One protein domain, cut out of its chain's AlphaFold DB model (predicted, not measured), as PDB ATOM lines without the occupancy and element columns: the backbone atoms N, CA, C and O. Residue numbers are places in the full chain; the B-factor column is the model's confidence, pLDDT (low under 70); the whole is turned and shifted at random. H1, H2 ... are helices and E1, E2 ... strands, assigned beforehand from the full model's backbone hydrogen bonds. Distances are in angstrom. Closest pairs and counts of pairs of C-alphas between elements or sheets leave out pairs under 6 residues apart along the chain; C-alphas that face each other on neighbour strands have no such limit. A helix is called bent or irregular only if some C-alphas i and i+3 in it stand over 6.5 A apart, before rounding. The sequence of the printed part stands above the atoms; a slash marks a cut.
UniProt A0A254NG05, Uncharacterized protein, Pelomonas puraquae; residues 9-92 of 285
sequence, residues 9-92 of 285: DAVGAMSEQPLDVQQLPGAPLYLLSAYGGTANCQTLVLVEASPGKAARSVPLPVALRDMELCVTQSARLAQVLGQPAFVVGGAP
ATOM      1  N   ASP A   9      23.841 -37.919   8.914       67.44
ATOM      2  CA  ASP A   9      23.112 -37.700   7.659       67.44
ATOM      3  C   ASP A   9      22.915 -36.201   7.357       67.44
ATOM      4  O   ASP A   9      22.783 -35.811   6.201       67.44
ATOM      5  N   ALA A  10      22.952 -35.340   8.383       64.38
ATOM      6  CA  ALA A  10      22.847 -33.889   8.242       64.38
ATOM      7  C   ALA A  10      24.203 -33.181   8.061       64.38
ATOM      8  O   ALA A  10      24.222 -31.979   7.814       64.38
ATOM      9  N   VAL A  11      25.333 -33.897   8.127       66.56
ATOM     10  CA  VAL A  11      26.676 -33.322   7.895       66.56
ATOM     11  C   VAL A  11      26.816 -32.776   6.482       66.56
ATOM     12  O   VAL A  11      27.466 -31.757   6.290       66.56
ATOM     13  N   GLY A  12      26.131 -33.384   5.509       64.12
ATOM     14  CA  GLY A  12      26.084 -32.873   4.137       64.12
ATOM     15  C   GLY A  12      25.413 -31.500   3.993       64.12
ATOM     16  O   GLY A  12      25.508 -30.899   2.929       64.12
ATOM     17  N   ALA A  13      24.741 -30.989   5.033       62.19
ATOM     18  CA  ALA A  13      24.179 -29.640   5.038       62.19
ATOM     19  C   ALA A  13      25.213 -28.553   5.385       62.19
ATOM     20  O   ALA A  13      24.909 -27.368   5.250       62.19
ATOM     21  N   MET A  14      26.410 -28.933   5.842       64.94
ATOM     22  CA  MET A  14      27.516 -28.011   6.085       64.94
ATOM     23  C   MET A  14      28.503 -28.051   4.918       64.94
ATOM     24  O   MET A  14      28.802 -29.110   4.375       64.94
ATOM     25  N   SER A  15      29.035 -26.886   4.548       67.94
ATOM     26  CA  SER A  15      30.114 -26.781   3.557       67.94
ATOM     27  C   SER A  15      31.458 -27.290   4.088       67.94
ATOM     28  O   SER A  15      32.360 -27.571   3.307       67.94
ATOM     29  N   GLU A  16      31.589 -27.397   5.411       73.12
ATOM     30  CA  GLU A  16      32.788 -27.833   6.123       73.12
ATOM     31  C   GLU A  16      32.439 -28.967   7.092       73.12
ATOM     32  O   GLU A  16      31.306 -29.070   7.570       73.12
ATOM     33  N   GLN A  17      33.413 -29.823   7.403       74.56
ATOM     34  CA  GLN A  17      33.214 -30.886   8.382       74.56
ATOM     35  C   GLN A  17      32.968 -30.268   9.774       74.56
ATOM     36  O   GLN A  17      33.782 -29.454  10.216       74.56
ATOM     37  N   PRO A  18      31.885 -30.636  10.485       77.62
ATOM     38  CA  PRO A  18      31.613 -30.091  11.808       77.62
ATOM     39  C   PRO A  18      32.727 -30.478  12.779       77.62
ATOM     40  O   PRO A  18      33.126 -31.643  12.853       77.62
ATOM     41  N   LEU A  19      33.196 -29.488  13.533       81.44
ATOM     42  CA  LEU A  19      34.198 -29.650  14.586       81.44
ATOM     43  C   LEU A  19      33.551 -29.839  15.962       81.44
ATOM     44  O   LEU A  19      34.178 -30.404  16.854       81.44
ATOM     45  N   ASP A  20      32.304 -29.391  16.128       89.25
ATOM     46  CA  ASP A  20      31.542 -29.517  17.369       89.25
ATOM     47  C   ASP A  20      30.077 -29.892  17.099       89.25
ATOM     48  O   ASP A  20      29.456 -29.436  16.132       89.25
ATOM     49  N   VAL A  21      29.527 -30.731  17.979       91.56
ATOM     50  CA  VAL A  21      28.146 -31.221  17.932       91.56
ATOM     51  C   VAL A  21      27.543 -31.154  19.326       91.56
ATOM     52  O   VAL A  21      27.859 -31.961  20.202       91.56
ATOM     53  N   GLN A  22      26.604 -30.233  19.517       94.88
ATOM     54  CA  GLN A  22      25.891 -30.058  20.780       94.88
ATOM     55  C   GLN A  22      24.464 -30.576  20.640       94.88
ATOM     56  O   GLN A  22      23.789 -30.264  19.665       94.88
ATOM     57  N   GLN A  23      23.968 -31.329  21.620       93.50
ATOM     58  CA  GLN A  23      22.551 -31.691  21.699       93.50
ATOM     59  C   GLN A  23      21.858 -30.820  22.746       93.50
ATOM     60  O   GLN A  23      22.356 -30.688  23.865       93.50
ATOM     61  N   LEU A  24      20.679 -30.283  22.426       93.25
ATOM     62  CA  LEU A  24      19.859 -29.588  23.413       93.25
ATOM     63  C   LEU A  24      19.262 -30.625  24.384       93.25
ATOM     64  O   LEU A  24      18.527 -31.516  23.938       93.25
ATOM     65  N   PRO A  25      19.542 -30.546  25.700       86.75
ATOM     66  CA  PRO A  25      19.053 -31.538  26.649       86.75
ATOM     67  C   PRO A  25      17.525 -31.661  26.619       86.75
ATOM     68  O   PRO A  25      16.810 -30.664  26.697       86.75
ATOM     69  N   GLY A  26      17.027 -32.895  26.507       86.12
ATOM     70  CA  GLY A  26      15.587 -33.178  26.485       86.12
ATOM     71  C   GLY A  26      14.876 -32.854  25.165       86.12
ATOM     72  O   GLY A  26      13.656 -32.972  25.106       86.12
ATOM     73  N   ALA A  27      15.604 -32.487  24.105       90.25
ATOM     74  CA  ALA A  27      15.036 -32.188  22.794       90.25
ATOM     75  C   ALA A  27      15.723 -32.986  21.666       90.25
ATOM     76  O   ALA A  27      16.887 -33.388  21.793       90.25
ATOM     77  N   PRO A  28      15.036 -33.204  20.528       91.88
ATOM     78  CA  PRO A  28      15.626 -33.820  19.339       91.88
ATOM     79  C   PRO A  28      16.478 -32.830  18.524       91.88
ATOM     80  O   PRO A  28      16.628 -33.011  17.321       91.88
ATOM     81  N   LEU A  29      17.009 -31.776  19.148       94.50
ATOM     82  CA  LEU A  29      17.737 -30.703  18.475       94.50
ATOM     83  C   LEU A  29      19.242 -30.828  18.690       94.50
ATOM     84  O   LEU A  29      19.700 -31.026  19.817       94.50
ATOM     85  N   TYR A  30      19.987 -30.657  17.604       94.94
ATOM     86  CA  TYR A  30      21.439 -30.689  17.559       94.94
ATOM     87  C   TYR A  30      21.952 -29.436  16.860       94.94
ATOM     88  O   TYR A  30      21.457 -29.072  15.796       94.94
ATOM     89  N   LEU A  31      22.950 -28.788  17.444       95.62
ATOM     90  CA  LEU A  31      23.708 -27.723  16.812       95.62
ATOM     91  C   LEU A  31      25.016 -28.320  16.304       95.62
ATOM     92  O   LEU A  31      25.829 -28.792  17.096       95.62
ATOM     93  N   LEU A  32      25.190 -28.306  14.988       94.06
ATOM     94  CA  LEU A  32      26.442 -28.646  14.330       94.06
ATOM     95  C   LEU A  32      27.185 -27.345  14.062       94.06
ATOM     96  O   LEU A  32      26.583 -26.406  13.537       94.06
ATOM     97  N   SER A  33      28.462 -27.271  14.424       93.25
ATOM     98  CA  SER A  33      29.271 -26.094  14.123       93.25
ATOM     99  C   SER A  33      30.692 -26.434  13.698       93.25
ATOM    100  O   SER A  33      31.251 -27.467  14.069       93.25
ATOM    101  N   ALA A  34      31.254 -25.557  12.878       91.44
ATOM    102  CA  ALA A  34      32.630 -25.585  12.418       91.44
ATOM    103  C   ALA A  34      33.225 -24.188  12.593       91.44
ATOM    104  O   ALA A  34      32.495 -23.198  12.663       91.44
ATOM    105  N   TYR A  35      34.547 -24.121  12.685       89.75
ATOM    106  CA  TYR A  35      35.284 -22.874  12.825       89.75
ATOM    107  C   TYR A  35      36.310 -22.788  11.705       89.75
ATOM    108  O   TYR A  35      37.122 -23.699  11.544       89.75
ATOM    109  N   GLY A  36      36.271 -21.686  10.961       86.06
ATOM    110  CA  GLY A  36      37.105 -21.489   9.783       86.06
ATOM    111  C   GLY A  36      37.724 -20.097   9.705       86.06
ATOM    112  O   GLY A  36      37.283 -19.139  10.350       86.06
ATOM    113  N   GLY A  37      38.764 -19.988   8.877       83.44
ATOM    114  CA  GLY A  37      39.470 -18.738   8.597       83.44
ATOM    115  C   GLY A  37      40.344 -18.221   9.746       83.44
ATOM    116  O   GLY A  37      40.320 -18.707  10.872       83.44
ATOM    117  N   THR A  38      41.127 -17.178   9.469       76.31
ATOM    118  CA  THR A  38      42.043 -16.554  10.448       76.31
ATOM    119  C   THR A  38      41.315 -15.801  11.568       76.31
ATOM    120  O   THR A  38      41.890 -15.509  12.621       76.31
ATOM    121  N   ALA A  39      40.033 -15.496  11.359       75.44
ATOM    122  CA  ALA A  39      39.142 -14.894  12.341       75.44
ATOM    123  C   ALA A  39      38.397 -15.929  13.207       75.44
ATOM    124  O   ALA A  39      37.633 -15.529  14.082       75.44
ATOM    125  N   ASN A  40      38.624 -17.239  13.007       85.25
ATOM    126  CA  ASN A  40      37.914 -18.314  13.711       85.25
ATOM    127  C   ASN A  40      36.391 -18.101  13.691       85.25
ATOM    128  O   ASN A  40      35.741 -18.073  14.738       85.25
ATOM    129  N   CYS A  41      35.839 -17.872  12.502       90.88
ATOM    130  CA  CYS A  41      34.414 -17.639  12.331       90.88
ATOM    131  C   CYS A  41      33.649 -18.955  12.425       90.88
ATOM    132  O   CYS A  41      33.986 -19.928  11.749       90.88
ATOM    133  N   GLN A  42      32.619 -18.973  13.262       93.38
ATOM    134  CA  GLN A  42      31.720 -20.092  13.442       93.38
ATOM    135  C   GLN A  42      30.701 -20.130  12.304       93.38
ATOM    136  O   GLN A  42      29.910 -19.203  12.117       93.38
ATOM    137  N   THR A  43      30.668 -21.247  11.591       92.00
ATOM    138  CA  THR A  43      29.538 -21.633  10.748       92.00
ATOM    139  C   THR A  43      28.728 -22.685  11.488       92.00
ATOM    140  O   THR A  43      29.272 -23.480  12.259       92.00
ATOM    141  N   LEU A  44      27.407 -22.674  11.320       93.19
ATOM    142  CA  LEU A  44      26.548 -23.575  12.077       93.19
ATOM    143  C   LEU A  44      25.258 -23.928  11.354       93.19
ATOM    144  O   LEU A  44      24.737 -23.157  10.550       93.19
ATOM    145  N   VAL A  45      24.736 -25.101  11.697       92.81
ATOM    146  CA  VAL A  45      23.445 -25.611  11.245       92.81
ATOM    147  C   VAL A  45      22.725 -26.207  12.447       92.81
ATOM    148  O   VAL A  45      23.292 -26.994  13.206       92.81
ATOM    149  N   LEU A  46      21.459 -25.836  12.621       95.06
ATOM    150  CA  LEU A  46      20.586 -26.456  13.607       95.06
ATOM    151  C   LEU A  46      19.803 -27.582  12.932       95.06
ATOM    152  O   LEU A  46      19.200 -27.398  11.877       95.06
ATOM    153  N   VAL A  47      19.820 -28.756  13.546       94.38
ATOM    154  CA  VAL A  47      19.253 -29.983  12.994       94.38
ATOM    155  C   VAL A  47      18.279 -30.578  13.994       94.38
ATOM    156  O   VAL A  47      18.582 -30.697  15.179       94.38
ATOM    157  N   GLU A  48      17.121 -31.011  13.511       93.38
ATOM    158  CA  GLU A  48      16.249 -31.907  14.256       93.38
ATOM    159  C   GLU A  48      16.488 -33.356  13.817       93.38
ATOM    160  O   GLU A  48      16.387 -33.679  12.632       93.38
ATOM    161  N   ALA A  49      16.776 -34.239  14.774       91.81
ATOM    162  CA  ALA A  49      16.994 -35.659  14.528       91.81
ATOM    163  C   ALA A  49      16.318 -36.524  15.605       91.81
ATOM    164  O   ALA A  49      16.606 -36.421  16.800       91.81
ATOM    165  N   SER A  50      15.433 -37.423  15.163       89.00
ATOM    166  CA  SER A  50      14.673 -38.353  16.009       89.00
ATOM    167  C   SER A  50      14.828 -39.800  15.522       89.00
ATOM    168  O   SER A  50      15.033 -40.014  14.330       89.00
ATOM    169  N   PRO A  51      14.711 -40.814  16.404       83.94
ATOM    170  CA  PRO A  51      14.757 -42.217  15.991       83.94
ATOM    171  C   PRO A  51      13.740 -42.538  14.888       83.94
ATOM    172  O   PRO A  51      12.579 -42.146  14.986       83.94
ATOM    173  N   GLY A  52      14.180 -43.261  13.854       85.94
ATOM    174  CA  GLY A  52      13.320 -43.704  12.752       85.94
ATOM    175  C   GLY A  52      12.872 -42.599  11.789       85.94
ATOM    176  O   GLY A  52      12.041 -42.861  10.926       85.94
ATOM    177  N   LYS A  53      13.399 -41.375  11.919       86.31
ATOM    178  CA  LYS A  53      13.130 -40.254  11.010       86.31
ATOM    179  C   LYS A  53      14.439 -39.724  10.434       86.31
ATOM    180  O   LYS A  53      15.437 -39.662  11.147       86.31
ATOM    181  N   ALA A  54      14.412 -39.316   9.168       85.75
ATOM    182  CA  ALA A  54      15.534 -38.609   8.561       85.75
ATOM    183  C   ALA A  54      15.806 -37.300   9.321       85.75
ATOM    184  O   ALA A  54      14.866 -36.601   9.717       85.75
ATOM    185  N   ALA A  55      17.083 -36.986   9.534       89.81
ATOM    186  CA  ALA A  55      17.483 -35.712  10.112       89.81
ATOM    187  C   ALA A  55      17.107 -34.564   9.163       89.81
ATOM    188  O   ALA A  55      17.216 -34.697   7.944       89.81
ATOM    189  N   ARG A  56      16.667 -33.432   9.715       90.62
ATOM    190  CA  ARG A  56      16.291 -32.250   8.929       90.62
ATOM    191  C   ARG A  56      16.945 -30.995   9.481       90.62
ATOM    192  O   ARG A  56      16.944 -30.781  10.691       90.62
ATOM    193  N   SER A  57      17.457 -30.150   8.593       91.12
ATOM    194  CA  SER A  57      17.857 -28.794   8.967       91.12
ATOM    195  C   SER A  57      16.620 -27.991   9.369       91.12
ATOM    196  O   SER A  57      15.557 -28.112   8.750       91.12
ATOM    197  N   VAL A  58      16.745 -27.196  10.425       92.62
ATOM    198  CA  VAL A  58      15.702 -26.288  10.900       92.62
ATOM    199  C   VAL A  58      16.266 -24.871  11.017       92.62
ATOM    200  O   VAL A  58      17.453 -24.704  11.303       92.62
ATOM    201  N   PRO A  59      15.441 -23.828  10.813       93.25
ATOM    202  CA  PRO A  59      15.898 -22.455  10.968       93.25
ATOM    203  C   PRO A  59      16.416 -22.177  12.379       93.25
ATOM    204  O   PRO A  59      15.873 -22.679  13.369       93.25
ATOM    205  N   LEU A  60      17.430 -21.320  12.470       94.31
ATOM    206  CA  LEU A  60      17.886 -20.798  13.751       94.31
ATOM    207  C   LEU A  60      16.796 -19.928  14.384       94.31
ATOM    208  O   LEU A  60      16.123 -19.175  13.674       94.31
ATOM    209  N   PRO A  61      16.634 -19.978  15.713       94.62
ATOM    210  CA  PRO A  61      15.628 -19.170  16.388       94.62
ATOM    211  C   PRO A  61      16.019 -17.695  16.519       94.62
ATOM    212  O   PRO A  61      15.176 -16.888  16.892       94.62
ATOM    213  N   VAL A  62      17.271 -17.349  16.220       92.31
ATOM    214  CA  VAL A  62      17.810 -15.989  16.263       92.31
ATOM    215  C   VAL A  62      18.408 -15.670  14.896       92.31
ATOM    216  O   VAL A  62      19.177 -16.462  14.350       92.31
ATOM    217  N   ALA A  63      18.064 -14.511  14.332       87.81
ATOM    218  CA  ALA A  63      18.623 -14.066  13.060       87.81
ATOM    219  C   ALA A  63      20.071 -13.590  13.248       87.81
ATOM    220  O   ALA A  63      20.316 -12.676  14.024       87.81
ATOM    221  N   LEU A  64      21.027 -14.158  12.514       87.00
ATOM    222  CA  LEU A  64      22.454 -13.829  12.663       87.00
ATOM    223  C   LEU A  64      22.947 -12.698  11.742       87.00
ATOM    224  O   LEU A  64      24.136 -12.422  11.716       87.00
ATOM    225  N   ARG A  65      22.067 -12.049  10.964       75.50
ATOM    226  CA  ARG A  65      22.473 -11.120   9.885       75.50
ATOM    227  C   ARG A  65      23.341  -9.949  10.353       75.50
ATOM    228  O   ARG A  65      24.206  -9.523   9.600       75.50
ATOM    229  N   ASP A  66      23.133  -9.494  11.583       74.31
ATOM    230  CA  ASP A  66      23.852  -8.355  12.164       74.31
ATOM    231  C   ASP A  66      24.922  -8.793  13.183       74.31
ATOM    232  O   ASP A  66      25.389  -7.989  13.988       74.31
ATOM    233  N   MET A  67      25.275 -10.084  13.203       74.31
ATOM    234  CA  MET A  67      26.257 -10.650  14.127       74.31
ATOM    235  C   MET A  67      27.218 -11.576  13.394       74.31
ATOM    236  O   MET A  67      26.864 -12.680  12.982       74.31
ATOM    237  N   GLU A  68      28.473 -11.158  13.310       82.81
ATOM    238  CA  GLU A  68      29.550 -12.040  12.886       82.81
ATOM    239  C   GLU A  68      29.934 -12.955  14.053       82.81
ATOM    240  O   GLU A  68      30.396 -12.492  15.096       82.81
ATOM    241  N   LEU A  69      29.736 -14.265  13.897       89.94
ATOM    242  CA  LEU A  69      30.100 -15.262  14.910       89.94
ATOM    243  C   LEU A  69      31.598 -15.580  14.862       89.94
ATOM    244  O   LEU A  69      31.987 -16.724  14.673       89.94
ATOM    245  N   CYS A  70      32.447 -14.564  14.971       87.88
ATOM    246  CA  CYS A  70      33.899 -14.703  14.895       87.88
ATOM    247  C   CYS A  70      34.563 -14.295  16.212       87.88
ATOM    248  O   CYS A  70      34.032 -13.461  16.947       87.88
ATOM    249  N   VAL A  71      35.757 -14.846  16.470       82.12
ATOM    250  CA  VAL A  71      36.659 -14.592  17.617       82.12
ATOM    251  C   VAL A  71      35.994 -14.607  19.000       82.12
ATOM    252  O   VAL A  71      36.242 -15.518  19.784       82.12
ATOM    253  N   THR A  72      35.223 -13.572  19.329       84.62
ATOM    254  CA  THR A  72      34.622 -13.333  20.649       84.62
ATOM    255  C   THR A  72      33.150 -13.714  20.704       84.62
ATOM    256  O   THR A  72      32.638 -13.952  21.795       84.62
ATOM    257  N   GLN A  73      32.481 -13.798  19.552       90.06
ATOM    258  CA  GLN A  73      31.067 -14.135  19.448       90.06
ATOM    259  C   GLN A  73      30.893 -15.564  18.945       90.06
ATOM    260  O   GLN A  73      31.598 -16.021  18.049       90.06
ATOM    261  N   SER A  74      29.926 -16.270  19.518       93.75
ATOM    262  CA  SER A  74      29.557 -17.620  19.103       93.75
ATOM    263  C   SER A  74      28.075 -17.853  19.350       93.75
ATOM    264  O   SER A  74      27.428 -17.118  20.096       93.75
ATOM    265  N   ALA A  75      27.525 -18.893  18.746       95.56
ATOM    266  CA  ALA A  75      26.235 -19.428  19.117       95.56
ATOM    267  C   ALA A  75      26.387 -20.850  19.654       95.56
ATOM    268  O   ALA A  75      27.199 -21.644  19.173       95.56
ATOM    269  N   ARG A  76      25.595 -21.170  20.674       95.69
ATOM    270  CA  ARG A  76      25.634 -22.460  21.364       95.69
ATOM    271  C   ARG A  76      24.275 -22.837  21.930       95.69
ATOM    272  O   ARG A  76      23.417 -21.981  22.154       95.69
ATOM    273  N   LEU A  77      24.104 -24.124  22.203       96.12
ATOM    274  CA  LEU A  77      22.992 -24.618  23.004       96.12
ATOM    275  C   LEU A  77      23.411 -24.573  24.476       96.12
ATOM    276  O   LEU A  77      24.507 -24.991  24.840       96.12
ATOM    277  N   ALA A  78      22.552 -24.028  25.328       93.44
ATOM    278  CA  ALA A  78      22.847 -23.825  26.741       93.44
ATOM    279  C   ALA A  78      21.585 -23.990  27.594       93.44
ATOM    280  O   ALA A  78      20.492 -24.237  27.085       93.44
ATOM    281  N   GLN A  79      21.738 -23.838  28.908       92.19
ATOM    282  CA  GLN A  79      20.618 -23.601  29.812       92.19
ATOM    283  C   GLN A  79      20.679 -22.163  30.325       92.19
ATOM    284  O   GLN A  79      21.730 -21.708  30.775       92.19
ATOM    285  N   VAL A  80      19.550 -21.461  30.278       90.19
ATOM    286  CA  VAL A  80      19.380 -20.114  30.831       90.19
ATOM    287  C   VAL A  80      18.305 -20.198  31.901       90.19
ATOM    288  O   VAL A  80      17.169 -20.562  31.609       90.19
ATOM    289  N   LEU A  81      18.679 -19.927  33.156       89.88
ATOM    290  CA  LEU A  81      17.788 -20.051  34.320       89.88
ATOM    291  C   LEU A  81      17.071 -21.420  34.387       89.88
ATOM    292  O   LEU A  81      15.892 -21.514  34.711       89.88
ATOM    293  N   GLY A  82      17.787 -22.491  34.029       90.00
ATOM    294  CA  GLY A  82      17.267 -23.864  34.011       90.00
ATOM    295  C   GLY A  82      16.445 -24.236  32.770       90.00
ATOM    296  O   GLY A  82      16.108 -25.407  32.604       90.00
ATOM    297  N   GLN A  83      16.156 -23.294  31.869       91.69
ATOM    298  CA  GLN A  83      15.462 -23.581  30.614       91.69
ATOM    299  C   GLN A  83      16.464 -23.866  29.488       91.69
ATOM    300  O   GLN A  83      17.409 -23.091  29.314       91.69
ATOM    301  N   PRO A  84      16.286 -24.941  28.698       95.00
ATOM    302  CA  PRO A  84      17.101 -25.162  27.510       95.00
ATOM    303  C   PRO A  84      16.931 -23.986  26.540       95.00
ATOM    304  O   PRO A  84      15.815 -23.519  26.320       95.00
ATOM    305  N   ALA A  85      18.023 -23.492  25.968       95.50
ATOM    306  CA  ALA A  85      18.019 -22.300  25.134       95.50
ATOM    307  C   ALA A  85      19.078 -22.365  24.030       95.50
ATOM    308  O   ALA A  85      20.100 -23.044  24.151       95.50
ATOM    309  N   PHE A  86      18.838 -21.607  22.968       96.88
ATOM    310  CA  PHE A  86      19.848 -21.211  21.999       96.88
ATOM    311  C   PHE A  86      20.351 -19.822  22.379       96.88
ATOM    312  O   PHE A  86      19.550 -18.902  22.548       96.88
ATOM    313  N   VAL A  87      21.661 -19.681  22.541       96.00
ATOM    314  CA  VAL A  87      22.291 -18.434  22.975       96.00
ATOM    315  C   VAL A  87      23.317 -18.026  21.939       96.00
ATOM    316  O   VAL A  87      24.211 -18.806  21.619       96.00
ATOM    317  N   VAL A  88      23.203 -16.793  21.465       95.50
ATOM    318  CA  VAL A  88      24.218 -16.115  20.668       95.50
ATOM    319  C   VAL A  88      24.853 -15.027  21.513       95.50
ATOM    320  O   VAL A  88      24.148 -14.302  22.205       95.50
ATOM    321  N   GLY A  89      26.170 -14.930  21.472       92.62
ATOM    322  CA  GLY A  89      26.961 -13.927  22.171       92.62
ATOM    323  C   GLY A  89      28.302 -14.515  22.594       92.62
ATOM    324  O   GLY A  89      28.663 -15.634  22.216       92.62
ATOM    325  N   GLY A  90      29.045 -13.810  23.432       85.94
ATOM    326  CA  GLY A  90      30.277 -14.377  23.957       85.94
ATOM    327  C   GLY A  90      31.057 -13.424  24.830       85.94
ATOM    328  O   GLY A  90      30.476 -12.703  25.640       85.94
ATOM    329  N   ALA A  91      32.377 -13.502  24.720       81.00
ATOM    330  CA  ALA A  91      33.273 -12.589  25.404       81.00
ATOM    331  C   ALA A  91      33.056 -11.151  24.881       81.00
ATOM    332  O   ALA A  91      32.421 -10.963  23.839       81.00
ATOM    333  N   PRO A  92      33.560 -10.132  25.594       75.88
ATOM    334  CA  PRO A  92      33.547  -8.755  25.104       75.88
ATOM    335  C   PRO A  92      34.141  -8.691  23.705       75.88
ATOM    336  O   PRO A  92      35.104  -9.410  23.423       75.88
TER     337      PRO A  92
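What this domain is: This is residues 9 to 92 of the 285 residues of an uncharacterized protein of Pelomonas puraquae (UniProt A0A254NG05). A twisted sheet of four antiparallel strands, E1 to E4, lies between the small helix H1 and a bent hairpin of E5 and E6, whose E5 is the strand turned toward the sheet. Residues 59 to 72, a long stretch with no named element, lead from E4 to that hairpin. The 84 printed residues hold one named helix and six named strands, in the order H1 E1 E2 E3 E4 E5 E6, and the class is mostly strand. The whole is compact, with a radius of gyration of the C-alphas of 13.0 A and spans of 41 by 34 by 20 A.

Where its parts are: Find C-alpha 29 at (17.737, -30.703, 18.475), where E2, residues 29 to 36, begins its 23.1 A. Beside it are E3, residues 41 to 48, 23.2 A, and E1, residues 20 to 23; E4 is residues 56 to 58. E5, residues 73 to 80, covers 17.4 A; E6, residues 83 to 90, covers 18.7 A and ends at C-alpha 90, (30.277, -14.377, 23.957). H1 is residues 9 to 13, only just irregular: C-alphas 9 and 12 are 6.7 A apart.

How they stand to each other: E1 to E4 form a meander, each strand the antiparallel neighbour of the one before; look for N 22 and O 31 at 2.9 A, N 30 and O 47 at 2.8 A, and N 48 and O 56 at 2.8 A. H1 is on this sheet, over E3, at a height of 8.0 A; its O i to N i+4 count within hydrogen-bond range is 0 of 1, its O i to N i+3 count 1 of 2. In the hairpin E5 and E6, N 76 and O 87 are 2.9 A apart; E5 bends by 81 degrees at residue 77. The closest C-alphas of E1 and E5, Gln 22 and Leu 77, are 6.6 A apart. E6 is apart from E1, E2, E3 and E4.

The domain as a whole: The farthest C-alphas, Gly 52 and Pro 92, are 42.2 A apart. The printed part has no cut, and the link E4 to E5 is long. Confidence is under 70 at residues 9 to 15.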